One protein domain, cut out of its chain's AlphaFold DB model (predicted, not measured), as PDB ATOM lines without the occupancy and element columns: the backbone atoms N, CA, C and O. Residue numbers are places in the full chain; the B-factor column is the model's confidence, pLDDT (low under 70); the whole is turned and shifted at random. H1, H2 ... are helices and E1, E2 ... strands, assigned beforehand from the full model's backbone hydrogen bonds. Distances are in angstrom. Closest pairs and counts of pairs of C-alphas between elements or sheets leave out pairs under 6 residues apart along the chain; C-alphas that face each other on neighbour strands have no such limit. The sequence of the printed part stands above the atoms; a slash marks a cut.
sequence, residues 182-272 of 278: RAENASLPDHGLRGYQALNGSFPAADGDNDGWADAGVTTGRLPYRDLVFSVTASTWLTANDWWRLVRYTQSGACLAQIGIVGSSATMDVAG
ATOM      1  N   ARG A 182     164.919 155.349 238.875       65.44
ATOM      2  CA  ARG A 182     165.378 154.678 237.656       65.44
ATOM      3  C   ARG A 182     166.862 154.366 237.839       65.44
ATOM      4  O   ARG A 182     167.658 155.260 238.055       65.44
ATOM      5  N   ALA A 183     167.211 153.082 237.822       51.31
ATOM      6  CA  ALA A 183     168.540 152.602 238.185       51.31
ATOM      7  C   ALA A 183     169.652 153.261 237.347       51.31
ATOM      8  O   ALA A 183     169.949 152.816 236.242       51.31
ATOM      9  N   GLU A 184     170.292 154.289 237.890       51.09
ATOM     10  CA  GLU A 184     171.609 154.729 237.452       51.09
ATOM     11  C   GLU A 184     172.627 153.899 238.233       51.09
ATOM     12  O   GLU A 184     172.659 153.993 239.451       51.09
ATOM     13  N   ASN A 185     173.346 153.014 237.527       49.72
ATOM     14  CA  ASN A 185     174.522 152.180 237.863       49.72
ATOM     15  C   ASN A 185     175.237 152.340 239.234       49.72
ATOM     16  O   ASN A 185     176.466 152.335 239.301       49.72
ATOM     17  N   ALA A 186     174.510 152.403 240.340       52.38
ATOM     18  CA  ALA A 186     175.041 152.496 241.685       52.38
ATOM     19  C   ALA A 186     174.586 151.283 242.495       52.38
ATOM     20  O   ALA A 186     173.436 150.844 242.423       52.38
ATOM     21  N   SER A 187     175.501 150.749 243.304       58.16
ATOM     22  CA  SER A 187     175.218 149.672 244.258       58.16
ATOM     23  C   SER A 187     174.131 150.062 245.274       58.16
ATOM     24  O   SER A 187     173.510 149.181 245.862       58.16
ATOM     25  N   LEU A 188     173.883 151.367 245.455       61.62
ATOM     26  CA  LEU A 188     172.779 151.939 246.221       61.62
ATOM     27  C   LEU A 188     172.189 153.133 245.446       61.62
ATOM     28  O   LEU A 188     172.957 154.001 245.040       61.62
ATOM     29  N   PRO A 189     170.863 153.192 245.232       68.56
ATOM     30  CA  PRO A 189     170.219 154.374 244.662       68.56
ATOM     31  C   PRO A 189     170.321 155.559 245.634       68.56
ATOM     32  O   PRO A 189     170.232 155.368 246.844       68.56
ATOM     33  N   ASP A 190     170.477 156.769 245.106       76.06
ATOM     34  CA  ASP A 190     170.588 158.032 245.857       76.06
ATOM     35  C   ASP A 190     169.395 158.985 245.638       76.06
ATOM     36  O   ASP A 190     169.323 160.056 246.235       76.06
ATOM     37  N   HIS A 191     168.431 158.578 244.814       87.44
ATOM     38  CA  HIS A 191     167.248 159.346 244.437       87.44
ATOM     39  C   HIS A 191     165.971 158.500 244.571       87.44
ATOM     40  O   HIS A 191     166.032 157.293 244.816       87.44
ATOM     41  N   GLY A 192     164.807 159.134 244.425       92.44
ATOM     42  CA  GLY A 192     163.481 158.527 244.494       92.44
ATOM     43  C   GLY A 192     163.191 157.788 245.803       92.44
ATOM     44  O   GLY A 192     163.886 157.928 246.812       92.44
ATOM     45  N   LEU A 193     162.153 156.950 245.777       93.94
ATOM     46  CA  LEU A 193     161.744 156.160 246.941       93.94
ATOM     47  C   LEU A 193     162.837 155.194 247.410       93.94
ATOM     48  O   LEU A 193     163.034 155.033 248.615       93.94
ATOM     49  N   ARG A 194     163.559 154.543 246.488       91.19
ATOM     50  CA  ARG A 194     164.616 153.600 246.881       91.19
ATOM     51  C   ARG A 194     165.806 154.300 247.535       91.19
ATOM     52  O   ARG A 194     166.362 153.733 248.471       91.19
ATOM     53  N   GLY A 195     166.181 155.495 247.078       89.19
ATOM     54  CA  GLY A 195     167.240 156.279 247.712       89.19
ATOM     55  C   GLY A 195     166.843 156.748 249.105       89.19
ATOM     56  O   GLY A 195     167.601 156.557 250.055       89.19
ATOM     57  N   TYR A 196     165.608 157.234 249.265       92.00
ATOM     58  CA  TYR A 196     165.081 157.571 250.587       92.00
ATOM     59  C   TYR A 196     165.123 156.368 251.537       92.00
ATOM     60  O   TYR A 196     165.627 156.483 252.654       92.00
ATOM     61  N   GLN A 197     164.633 155.203 251.098       91.81
ATOM     62  CA  GLN A 197     164.618 154.002 251.935       91.81
ATOM     63  C   GLN A 197     166.031 153.544 252.302       91.81
ATOM     64  O   GLN A 197     166.257 153.189 253.456       91.81
ATOM     65  N   ALA A 198     166.982 153.586 251.365       87.56
ATOM     66  CA  ALA A 198     168.365 153.198 251.627       87.56
ATOM     67  C   ALA A 198     169.035 154.092 252.686       87.56
ATOM     68  O   ALA A 198     169.827 153.602 253.490       87.56
ATOM     69  N   LEU A 199     168.707 155.387 252.701       87.56
ATOM     70  CA  LEU A 199     169.251 156.353 253.658       87.56
ATOM     71  C   LEU A 199     168.576 156.279 255.035       87.56
ATOM     72  O   LEU A 199     169.246 156.449 256.052       87.56
ATOM     73  N   ASN A 200     167.266 156.017 255.077       89.75
ATOM     74  CA  ASN A 200     166.461 156.106 256.302       89.75
ATOM     75  C   ASN A 200     166.092 154.742 256.911       89.75
ATOM     76  O   ASN A 200     165.491 154.681 257.983       89.75
ATOM     77  N   GLY A 201     166.383 153.634 256.225       89.50
ATOM     78  CA  GLY A 201     165.992 152.278 256.630       89.50
ATOM     79  C   GLY A 201     164.490 151.986 256.506       89.50
ATOM     80  O   GLY A 201     164.060 150.864 256.772       89.50
ATOM     81  N   SER A 202     163.684 152.963 256.085       92.31
ATOM     82  CA  SER A 202     162.252 152.819 255.830       92.31
ATOM     83  C   SER A 202     161.786 153.769 254.727       92.31
ATOM     84  O   SER A 202     162.383 154.826 254.523       92.31
ATOM     85  N   PHE A 203     160.738 153.395 253.992       95.12
ATOM     86  CA  PHE A 203     160.033 154.337 253.118       95.12
ATOM     87  C   PHE A 203     159.357 155.455 253.934       95.12
ATOM     88  O   PHE A 203     159.001 155.203 255.088       95.12
ATOM     89  N   PRO A 204     159.151 156.659 253.365       96.62
ATOM     90  CA  PRO A 204     158.506 157.753 254.086       96.62
ATOM     91  C   PRO A 204     157.033 157.435 254.376       96.62
ATOM     92  O   PRO A 204     156.424 156.587 253.713       96.62
ATOM     93  N   ALA A 205     156.446 158.142 255.340       97.88
ATOM     94  CA  ALA A 205     154.991 158.184 255.466       97.88
ATOM     95  C   ALA A 205     154.370 158.842 254.220       97.88
ATOM     96  O   ALA A 205     155.064 159.498 253.447       97.88
ATOM     97  N   ALA A 206     153.083 158.625 253.972       98.31
ATOM     98  CA  ALA A 206     152.398 159.253 252.849       98.31
ATOM     99  C   ALA A 206     152.093 160.733 253.123       98.31
ATOM    100  O   ALA A 206     152.006 161.144 254.275       98.31
ATOM    101  N   ASP A 207     151.888 161.492 252.052       98.25
ATOM    102  CA  ASP A 207     151.344 162.852 252.099       98.25
ATOM    103  C   ASP A 207     149.808 162.765 252.171       98.25
ATOM    104  O   ASP A 207     149.149 162.288 251.235       98.25
ATOM    105  N   GLY A 208     149.243 163.108 253.326       97.06
ATOM    106  CA  GLY A 208     147.820 162.996 253.630       97.06
ATOM    107  C   GLY A 208     147.024 164.266 253.334       97.06
ATOM    108  O   GLY A 208     145.828 164.165 253.033       97.06
ATOM    109  N   ASP A 209     147.657 165.437 253.392       96.31
ATOM    110  CA  ASP A 209     147.005 166.738 253.198       96.31
ATOM    111  C   ASP A 209     147.292 167.401 251.833       96.31
ATOM    112  O   ASP A 209     146.581 168.328 251.431       96.31
ATOM    113  N   ASN A 210     148.171 166.795 251.033       95.75
ATOM    114  CA  ASN A 210     148.624 167.201 249.701       95.75
ATOM    115  C   ASN A 210     149.519 168.454 249.689       95.75
ATOM    116  O   ASN A 210     149.499 169.205 248.705       95.75
ATOM    117  N   ASP A 211     150.291 168.706 250.746       96.25
ATOM    118  CA  ASP A 211     151.280 169.791 250.782       96.25
ATOM    119  C   ASP A 211     152.655 169.405 250.178       96.25
ATOM    120  O   ASP A 211     153.519 170.268 249.939       96.25
ATOM    121  N   GLY A 212     152.818 168.123 249.839       96.75
ATOM    122  CA  GLY A 212     154.007 167.519 249.253       96.75
ATOM    123  C   GLY A 212     154.976 166.892 250.256       96.75
ATOM    124  O   GLY A 212     155.996 166.357 249.807       96.75
ATOM    125  N   TRP A 213     154.697 166.956 251.557       98.12
ATOM    126  CA  TRP A 213     155.515 166.401 252.636       98.12
ATOM    127  C   TRP A 213     154.886 165.151 253.257       98.12
ATOM    128  O   TRP A 213     153.696 164.884 253.136       98.12
ATOM    129  N   ALA A 214     155.713 164.337 253.905       97.81
ATOM    130  CA  ALA A 214     155.263 163.146 254.608       97.81
ATOM    131  C   ALA A 214     154.566 163.492 255.934       97.81
ATOM    132  O   ALA A 214     155.139 164.163 256.796       97.81
ATOM    133  N   ASP A 215     153.387 162.909 256.158       98.06
ATOM    134  CA  ASP A 215     152.621 163.062 257.394       98.06
ATOM    135  C   ASP A 215     152.821 161.874 258.334       98.06
ATOM    136  O   ASP A 215     152.493 160.724 258.024       98.06
ATOM    137  N   ALA A 216     153.328 162.138 259.538       95.56
ATOM    138  CA  ALA A 216     153.626 161.092 260.510       95.56
ATOM    139  C   ALA A 216     152.402 160.200 260.807       95.56
ATOM    140  O   ALA A 216     151.362 160.658 261.276       95.56
ATOM    141  N   GLY A 217     152.556 158.891 260.582       94.06
ATOM    142  CA  GLY A 217     151.512 157.889 260.825       94.06
ATOM    143  C   GLY A 217     150.522 157.691 259.672       94.06
ATOM    144  O   GLY A 217     149.681 156.795 259.760       94.06
ATOM    145  N   VAL A 218     150.625 158.460 258.586       98.00
ATOM    146  CA  VAL A 218     149.799 158.272 257.389       98.00
ATOM    147  C   VAL A 218     150.455 157.235 256.479       98.00
ATOM    148  O   VAL A 218     151.569 157.412 256.004       98.00
ATOM    149  N   THR A 219     149.765 156.123 256.220       97.44
ATOM    150  CA  THR A 219     150.307 155.027 255.395       97.44
ATOM    151  C   THR A 219     149.822 155.058 253.951       97.44
ATOM    152  O   THR A 219     150.430 154.425 253.098       97.44
ATOM    153  N   THR A 220     148.738 155.771 253.648       98.00
ATOM    154  CA  THR A 220     148.155 155.854 252.303       98.00
ATOM    155  C   THR A 220     147.777 157.294 252.002       98.00
ATOM    156  O   THR A 220     147.090 157.926 252.796       98.00
ATOM    157  N   GLY A 221     148.189 157.786 250.836       97.62
ATOM    158  CA  GLY A 221     147.997 159.177 250.442       97.62
ATOM    159  C   GLY A 221     148.630 159.478 249.086       97.62
ATOM    160  O   GLY A 221     148.622 158.640 248.173       97.62
ATOM    161  N   ARG A 222     149.163 160.688 248.935       97.94
ATOM    162  CA  ARG A 222     150.028 161.080 247.821       97.94
ATOM    163  C   ARG A 222     151.489 160.783 248.124       97.94
ATOM    164  O   ARG A 222     151.866 160.428 249.241       97.94
ATOM    165  N   LEU A 223     152.292 160.837 247.068       98.19
ATOM    166  CA  LEU A 223     153.737 160.756 247.186       98.19
ATOM    167  C   LEU A 223     154.247 162.013 247.916       98.19
ATOM    168  O   LEU A 223     154.014 163.105 247.396       98.19
ATOM    169  N   PRO A 224     154.987 161.880 249.031       98.00
ATOM    170  CA  PRO A 224     155.636 163.005 249.712       98.00
ATOM    171  C   PRO A 224     156.861 163.468 248.909       98.00
ATOM    172  O   PRO A 224     158.014 163.228 249.261       98.00
ATOM    173  N   TYR A 225     156.627 164.034 247.727       96.94
ATOM    174  CA  TYR A 225     157.666 164.265 246.725       96.94
ATOM    175  C   TYR A 225     158.737 165.269 247.172       96.94
ATOM    176  O   TYR A 225     159.829 165.259 246.609       96.94
ATOM    177  N   ARG A 226     158.457 166.113 248.175       96.94
ATOM    178  CA  ARG A 226     159.414 167.089 248.723       96.94
ATOM    179  C   ARG A 226     160.431 166.470 249.679       96.94
ATOM    180  O   ARG A 226     161.512 167.028 249.840       96.94
ATOM    181  N   ASP A 227     160.119 165.309 250.250       96.12
ATOM    182  CA  ASP A 227     161.059 164.505 251.037       96.12
ATOM    183  C   ASP A 227     162.014 163.683 250.158       96.12
ATOM    184  O   ASP A 227     162.987 163.107 250.647       96.12
ATOM    185  N   LEU A 228     161.736 163.595 248.853       94.81
ATOM    186  CA  LEU A 228     162.485 162.778 247.909       94.81
ATOM    187  C   LEU A 228     163.451 163.624 247.079       94.81
ATOM    188  O   LEU A 228     163.184 164.768 246.717       94.81
ATOM    189  N   VAL A 229     164.578 163.016 246.718       92.19
ATOM    190  CA  VAL A 229     165.558 163.612 245.805       92.19
ATOM    191  C   VAL A 229     165.324 163.061 244.404       92.19
ATOM    192  O   VAL A 229     165.189 161.853 244.232       92.19
ATOM    193  N   PHE A 230     165.304 163.925 243.393       90.25
ATOM    194  CA  PHE A 230     165.191 163.553 241.980       90.25
ATOM    195  C   PHE A 230     166.270 164.259 241.161       90.25
ATOM    196  O   PHE A 230     166.784 165.302 241.574       90.25
ATOM    197  N   SER A 231     166.585 163.731 239.976       88.81
ATOM    198  CA  SER A 231     167.405 164.471 239.014       88.81
ATOM    199  C   SER A 231     166.703 165.774 238.608       88.81
ATOM    200  O   SER A 231     165.471 165.865 238.625       88.81
ATOM    201  N   VAL A 232     167.481 166.789 238.219       89.44
ATOM    202  CA  VAL A 232     166.933 168.088 237.780       89.44
ATOM    203  C   VAL A 232     165.949 167.897 236.628       89.44
ATOM    204  O   VAL A 232     164.858 168.466 236.648       89.44
ATOM    205  N   THR A 233     166.298 167.045 235.663       89.62
ATOM    206  CA  THR A 233     165.438 166.713 234.527       89.62
ATOM    207  C   THR A 233     164.117 166.105 234.994       89.62
ATOM    208  O   THR A 233     163.062 166.638 234.657       89.62
ATOM    209  N   ALA A 234     164.163 165.061 235.835       90.94
ATOM    210  CA  ALA A 234     162.967 164.410 236.368       90.94
ATOM    211  C   ALA A 234     162.063 165.381 237.129       90.94
ATOM    212  O   ALA A 234     160.870 165.472 236.846       90.94
ATOM    213  N   SER A 235     162.640 166.154 238.050       93.31
ATOM    214  CA  SER A 235     161.893 167.127 238.849       93.31
ATOM    215  C   SER A 235     161.210 168.190 237.981       93.31
ATOM    216  O   SER A 235     160.052 168.543 238.223       93.31
ATOM    217  N   THR A 236     161.892 168.654 236.928       94.69
ATOM    218  CA  THR A 236     161.371 169.680 236.016       94.69
ATOM    219  C   THR A 236     160.112 169.195 235.307       94.69
ATOM    220  O   THR A 236     159.072 169.847 235.392       94.69
ATOM    221  N   TRP A 237     160.167 168.034 234.651       94.81
ATOM    222  CA  TRP A 237     159.028 167.573 233.859       94.81
ATOM    223  C   TRP A 237     157.913 166.961 234.710       94.81
ATOM    224  O   TRP A 237     156.745 167.101 234.351       94.81
ATOM    225  N   LEU A 238     158.226 166.344 235.858       96.00
ATOM    226  CA  LEU A 238     157.208 165.869 236.804       96.00
ATOM    227  C   LEU A 238     156.377 167.040 237.343       96.00
ATOM    228  O   LEU A 238     155.154 166.937 237.434       96.00
ATOM    229  N   THR A 239     157.029 168.170 237.629       96.44
ATOM    230  CA  THR A 239     156.360 169.398 238.078       96.44
ATOM    231  C   THR A 239     155.574 170.054 236.949       96.44
ATOM    232  O   THR A 239     154.396 170.353 237.118       96.44
ATOM    233  N   ALA A 240     156.201 170.255 235.787       96.12
ATOM    234  CA  ALA A 240     155.582 170.969 234.674       96.12
ATOM    235  C   ALA A 240     154.340 170.245 234.114       96.12
ATOM    236  O   ALA A 240     153.389 170.889 233.681       96.12
ATOM    237  N   ASN A 241     154.312 168.909 234.185       96.31
ATOM    238  CA  ASN A 241     153.174 168.090 233.759       96.31
ATOM    239  C   ASN A 241     152.202 167.711 234.894       96.31
ATOM    240  O   ASN A 241     151.345 166.852 234.692       96.31
ATOM    241  N   ASP A 242     152.300 168.340 236.070       96.19
ATOM    242  CA  ASP A 242     151.412 168.106 237.223       96.19
ATOM    243  C   ASP A 242     151.336 166.624 237.663       96.19
ATOM    244  O   ASP A 242     150.296 166.108 238.079       96.19
ATOM    245  N   TRP A 243     152.449 165.890 237.558       96.69
ATOM    246  CA  TRP A 243     152.469 164.463 237.893       96.69
ATOM    247  C   TRP A 243     152.401 164.203 239.394       96.69
ATOM    248  O   TRP A 243     151.821 163.195 239.796       96.69
ATOM    249  N   TRP A 244     152.944 165.090 240.232       95.94
ATOM    250  CA  TRP A 244     152.978 164.904 241.688       95.94
ATOM    251  C   TRP A 244     151.588 164.654 242.277       95.94
ATOM    252  O   TRP A 244     151.394 163.714 243.048       95.94
ATOM    253  N   ARG A 245     150.591 165.416 241.813       95.06
ATOM    254  CA  ARG A 245     149.184 165.282 242.212       95.06
ATOM    255  C   ARG A 245     148.572 163.934 241.819       95.06
ATOM    256  O   ARG A 245     147.605 163.486 242.444       95.06
ATOM    257  N   LEU A 246     149.108 163.297 240.781       96.75
ATOM    258  CA  LEU A 246     148.586 162.063 240.200       96.75
ATOM    259  C   LEU A 246     149.265 160.802 240.736       96.75
ATOM    260  O   LEU A 246     148.745 159.710 240.504       96.75
ATOM    261  N   VAL A 247     150.372 160.910 241.474       98.00
ATOM    262  CA  VAL A 247     151.018 159.740 242.081       98.00
ATOM    263  C   VAL A 247     150.347 159.404 243.413       98.00
ATOM    264  O   VAL A 247     150.524 160.089 244.419       98.00
ATOM    265  N   ARG A 248     149.586 158.304 243.432       97.69
ATOM    266  CA  ARG A 248     149.136 157.673 244.683       97.69
ATOM    267  C   ARG A 248     150.276 156.864 245.288       97.69
ATOM    268  O   ARG A 248     151.043 156.235 244.557       97.69
ATOM    269  N   TYR A 249     150.336 156.843 246.609       98.56
ATOM    270  CA  TYR A 249     151.379 156.169 247.364       98.56
ATOM    271  C   TYR A 249     150.781 155.429 248.564       98.56
ATOM    272  O   TYR A 249     149.820 155.876 249.194       98.56
ATOM    273  N   THR A 250     151.323 154.253 248.857       98.38
ATOM    274  CA  THR A 250     151.005 153.480 250.055       98.38
ATOM    275  C   THR A 250     152.275 152.866 250.617       98.38
ATOM    276  O   THR A 250     152.951 152.096 249.939       98.38
ATOM    277  N   GLN A 251     152.582 153.191 251.864       96.69
ATOM    278  CA  GLN A 251     153.626 152.562 252.652       96.69
ATOM    279  C   GLN A 251     153.053 151.294 253.298       96.69
ATOM    280  O   GLN A 251     152.294 151.360 254.263       96.69
ATOM    281  N   SER A 252     153.414 150.126 252.770       94.38
ATOM    282  CA  SER A 252     152.972 148.831 253.310       94.38
ATOM    283  C   SER A 252     153.842 148.362 254.484       94.38
ATOM    284  O   SER A 252     153.422 147.536 255.290       94.38
ATOM    285  N   GLY A 253     155.063 148.884 254.582       90.56
ATOM    286  CA  GLY A 253     155.995 148.660 255.680       90.56
ATOM    287  C   GLY A 253     157.326 149.361 255.415       90.56
ATOM    288  O   GLY A 253     157.487 150.050 254.409       90.56
ATOM    289  N   ALA A 254     158.317 149.143 256.282       88.44
ATOM    290  CA  ALA A 254     159.643 149.755 256.127       88.44
ATOM    291  C   ALA A 254     160.305 149.424 254.773       88.44
ATOM    292  O   ALA A 254     161.020 150.240 254.201       88.44
ATOM    293  N   CYS A 255     160.020 148.235 254.249       90.69
ATOM    294  CA  CYS A 255     160.700 147.646 253.101       90.69
ATOM    295  C   CYS A 255     159.828 147.475 251.856       90.69
ATOM    296  O   CYS A 255     160.325 147.007 250.830       90.69
ATOM    297  N   LEU A 256     158.548 147.842 251.931       94.31
ATOM    298  CA  LEU A 256     157.619 147.715 250.818       94.31
ATOM    299  C   LEU A 256     156.701 148.931 250.757       94.31
ATOM    300  O   LEU A 256     156.017 149.255 251.729       94.31
ATOM    301  N   ALA A 257     156.653 149.552 249.589       96.81
ATOM    302  CA  ALA A 257     155.662 150.550 249.242       96.81
ATOM    303  C   ALA A 257     155.025 150.211 247.893       96.81
ATOM    304  O   ALA A 257     155.595 149.475 247.091       96.81
ATOM    305  N   GLN A 258     153.855 150.774 247.629       98.00
ATOM    306  CA  GLN A 258     153.199 150.723 246.333       98.00
ATOM    307  C   GLN A 258     152.946 152.144 245.839       98.00
ATOM    308  O   GLN A 258     152.456 152.996 246.579       98.00
ATOM    309  N   ILE A 259     153.258 152.388 244.571       98.38
ATOM    310  CA  ILE A 259     152.922 153.619 243.856       98.38
ATOM    311  C   ILE A 259     151.971 153.317 242.703       98.38
ATOM    312  O   ILE A 259     151.932 152.205 242.176       98.38
ATOM    313  N   GLY A 260     151.197 154.310 242.283       97.81
ATOM    314  CA  GLY A 260     150.338 154.201 241.108       97.81
ATOM    315  C   GLY A 260     149.871 155.554 240.599       97.81
ATOM    316  O   GLY A 260     150.125 156.574 241.231       97.81
ATOM    317  N   ILE A 261     149.165 155.559 239.470       97.62
ATOM    318  CA  ILE A 261     148.664 156.792 238.844       97.62
ATOM    319  C   ILE A 261     147.149 156.904 239.017       97.62
ATOM    320  O   ILE A 261     146.405 156.002 238.626       97.62
ATOM    321  N   VAL A 262     146.672 157.994 239.620       94.69
ATOM    322  CA  VAL A 262     145.240 158.299 239.788       94.69
ATOM    323  C   VAL A 262     144.530 158.278 238.426       94.69
ATOM    324  O   VAL A 262     145.066 158.740 237.426       94.69
ATOM    325  N   GLY A 263     143.339 157.674 238.372       88.94
ATOM    326  CA  GLY A 263     142.576 157.498 237.128       88.94
ATOM    327  C   GLY A 263     143.074 156.369 236.215       88.94
ATOM    328  O   GLY A 263     142.378 156.006 235.274       88.94
ATOM    329  N   SER A 264     144.227 155.766 236.511       91.94
ATOM    330  CA  SER A 264     144.848 154.701 235.723       91.94
ATOM    331  C   SER A 264     145.022 153.410 236.533       91.94
ATOM    332  O   SER A 264     145.167 153.416 237.764       91.94
ATOM    333  N   SER A 265     145.051 152.277 235.830       91.69
ATOM    334  CA  SER A 265     145.370 150.967 236.408       91.69
ATOM    335  C   SER A 265     146.870 150.757 236.640       91.69
ATOM    336  O   SER A 265     147.262 149.724 237.173       91.69
ATOM    337  N   ALA A 266     147.724 151.710 236.249       95.06
ATOM    338  CA  ALA A 266     149.163 151.615 236.452       95.06
ATOM    339  C   ALA A 266     149.516 151.642 237.948       95.06
ATOM    340  O   ALA A 266     149.227 152.613 238.654       95.06
ATOM    341  N   THR A 267     150.172 150.579 238.403       96.81
ATOM    342  CA  THR A 267     150.760 150.443 239.738       96.81
ATOM    343  C   THR A 267     152.158 149.847 239.635       96.81
ATOM    344  O   THR A 267     152.499 149.204 238.639       96.81
ATOM    345  N   MET A 268     152.969 150.064 240.665       96.69
ATOM    346  CA  MET A 268     154.300 149.491 240.802       96.69
ATOM    347  C   MET A 268     154.612 149.293 242.282       96.69
ATOM    348  O   MET A 268     154.513 150.232 243.071       96.69
ATOM    349  N   ASP A 269     155.015 148.078 242.640       96.00
ATOM    350  CA  ASP A 269     155.572 147.806 243.959       96.00
ATOM    351  C   ASP A 269     157.040 148.244 243.995       96.00
ATOM    352  O   ASP A 269     157.804 148.075 243.035       96.00
ATOM    353  N   VAL A 270     157.431 148.831 245.118       93.94
ATOM    354  CA  VAL A 270     158.768 149.347 245.375       93.94
ATOM    355  C   VAL A 270     159.327 148.622 246.589       93.94
ATOM    356  O   VAL A 270     158.891 148.837 247.718       93.94
ATOM    357  N   ALA A 271     160.298 147.747 246.338       90.25
ATOM    358  CA  ALA A 271     161.057 147.070 247.380       90.25
ATOM    359  C   ALA A 271     162.263 147.920 247.810       90.25
ATOM    360  O   ALA A 271     162.911 148.568 246.976       90.25
ATOM    361  N   GLY A 272     162.556 147.906 249.111       82.62
ATOM    362  CA  GLY A 272     163.727 148.564 249.689       82.62
ATOM    363  C   GLY A 272     165.049 148.044 249.111       82.62
ATOM    364  O   GLY A 272     165.130 146.938 248.579       82.62
TER     365      GLY A 272
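Overview. This is residues 182 to 272 of the 278 residues of an uncharacterized protein of Candidatus Accumulibacter sp. BA-94 (UniProt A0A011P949). The main picture is a twisted wall of four antiparallel strands, E1 to E4, with helices H1 and H2 and long loops gathered to one side of it and its other side bare. H1 reaches the wall near E3 and E4, while H2 sits away from the wall in a loop that leaves after E1 and comes back into E2. The printed part has 91 residues with two named helices and four named strands, in the order H1 E1 H2 E2 E3 E4, and the sheet's order is E1 - E2 - E3 - E4. The class is mixed, helices and strands, with under half of the residues in named elements. The whole is compact, with a radius of gyration of the C-alphas of 12.3 A and spans of 34 by 30 by 24 A.

Along the chain. Begin at Arg 182 and go on to C-alpha 192 at (163.481, 158.527, 244.494), where H1 starts; it covers residues 192 to 200 and is 12.4 A long. Residues 201 to 219 have no named element, and then comes E1, residues 220 to 222, 7.1 A. Find H2 at residues 232 to 240, 12.1 A, starting from C-alpha 232 at (166.933, 168.088, 237.780). E2 is residues 247 to 253, 18.2 A, and E3 is residues 256 to 261, 17.5 A. E4, residues 267 to 271, runs 13.3 A to C-alpha 271 at (161.057, 147.070, 247.380).

Arrangement. Start with the sheet, whose edge strands are E1 and E4. E1 and E2 are antiparallel at 147 degrees, with N 221 and O 249 at 3.0 A. E2 and E3 form a hairpin, antiparallel at 165 degrees, with N 250 and O 258 at 2.8 A. E3 and E4 form another at 157 degrees, with N 259 and O 268 at 2.9 A. Together E2, E3 and E4 are a meander, each strand the antiparallel neighbour of the one before. From edge to edge the strands' lines turn by 70 degrees. H1 is on the sheet but only grazes it, with residues 193 to 197; its closest C-alphas to E4 are those of Arg 194 and Val 270, 7.4 A apart. H1 and E3 are near each other, with 6 pairs of C-alphas within 10 A. H2 is not on the sheet, and it is apart from H1, E3 and E4. In H1 and H2 every O i to N i+4 pair is within hydrogen-bond range.

Size, cuts and confidence. Look at the C-alphas of Asn 185 and Asp 209 for the two farthest apart, 34.7 A. The printed part has no cut. The link from H1 to E1 is long, with 19 residues. Residues 182 to 189 are under 70 in pLDDT, against a mean of 91.0 for the printed part.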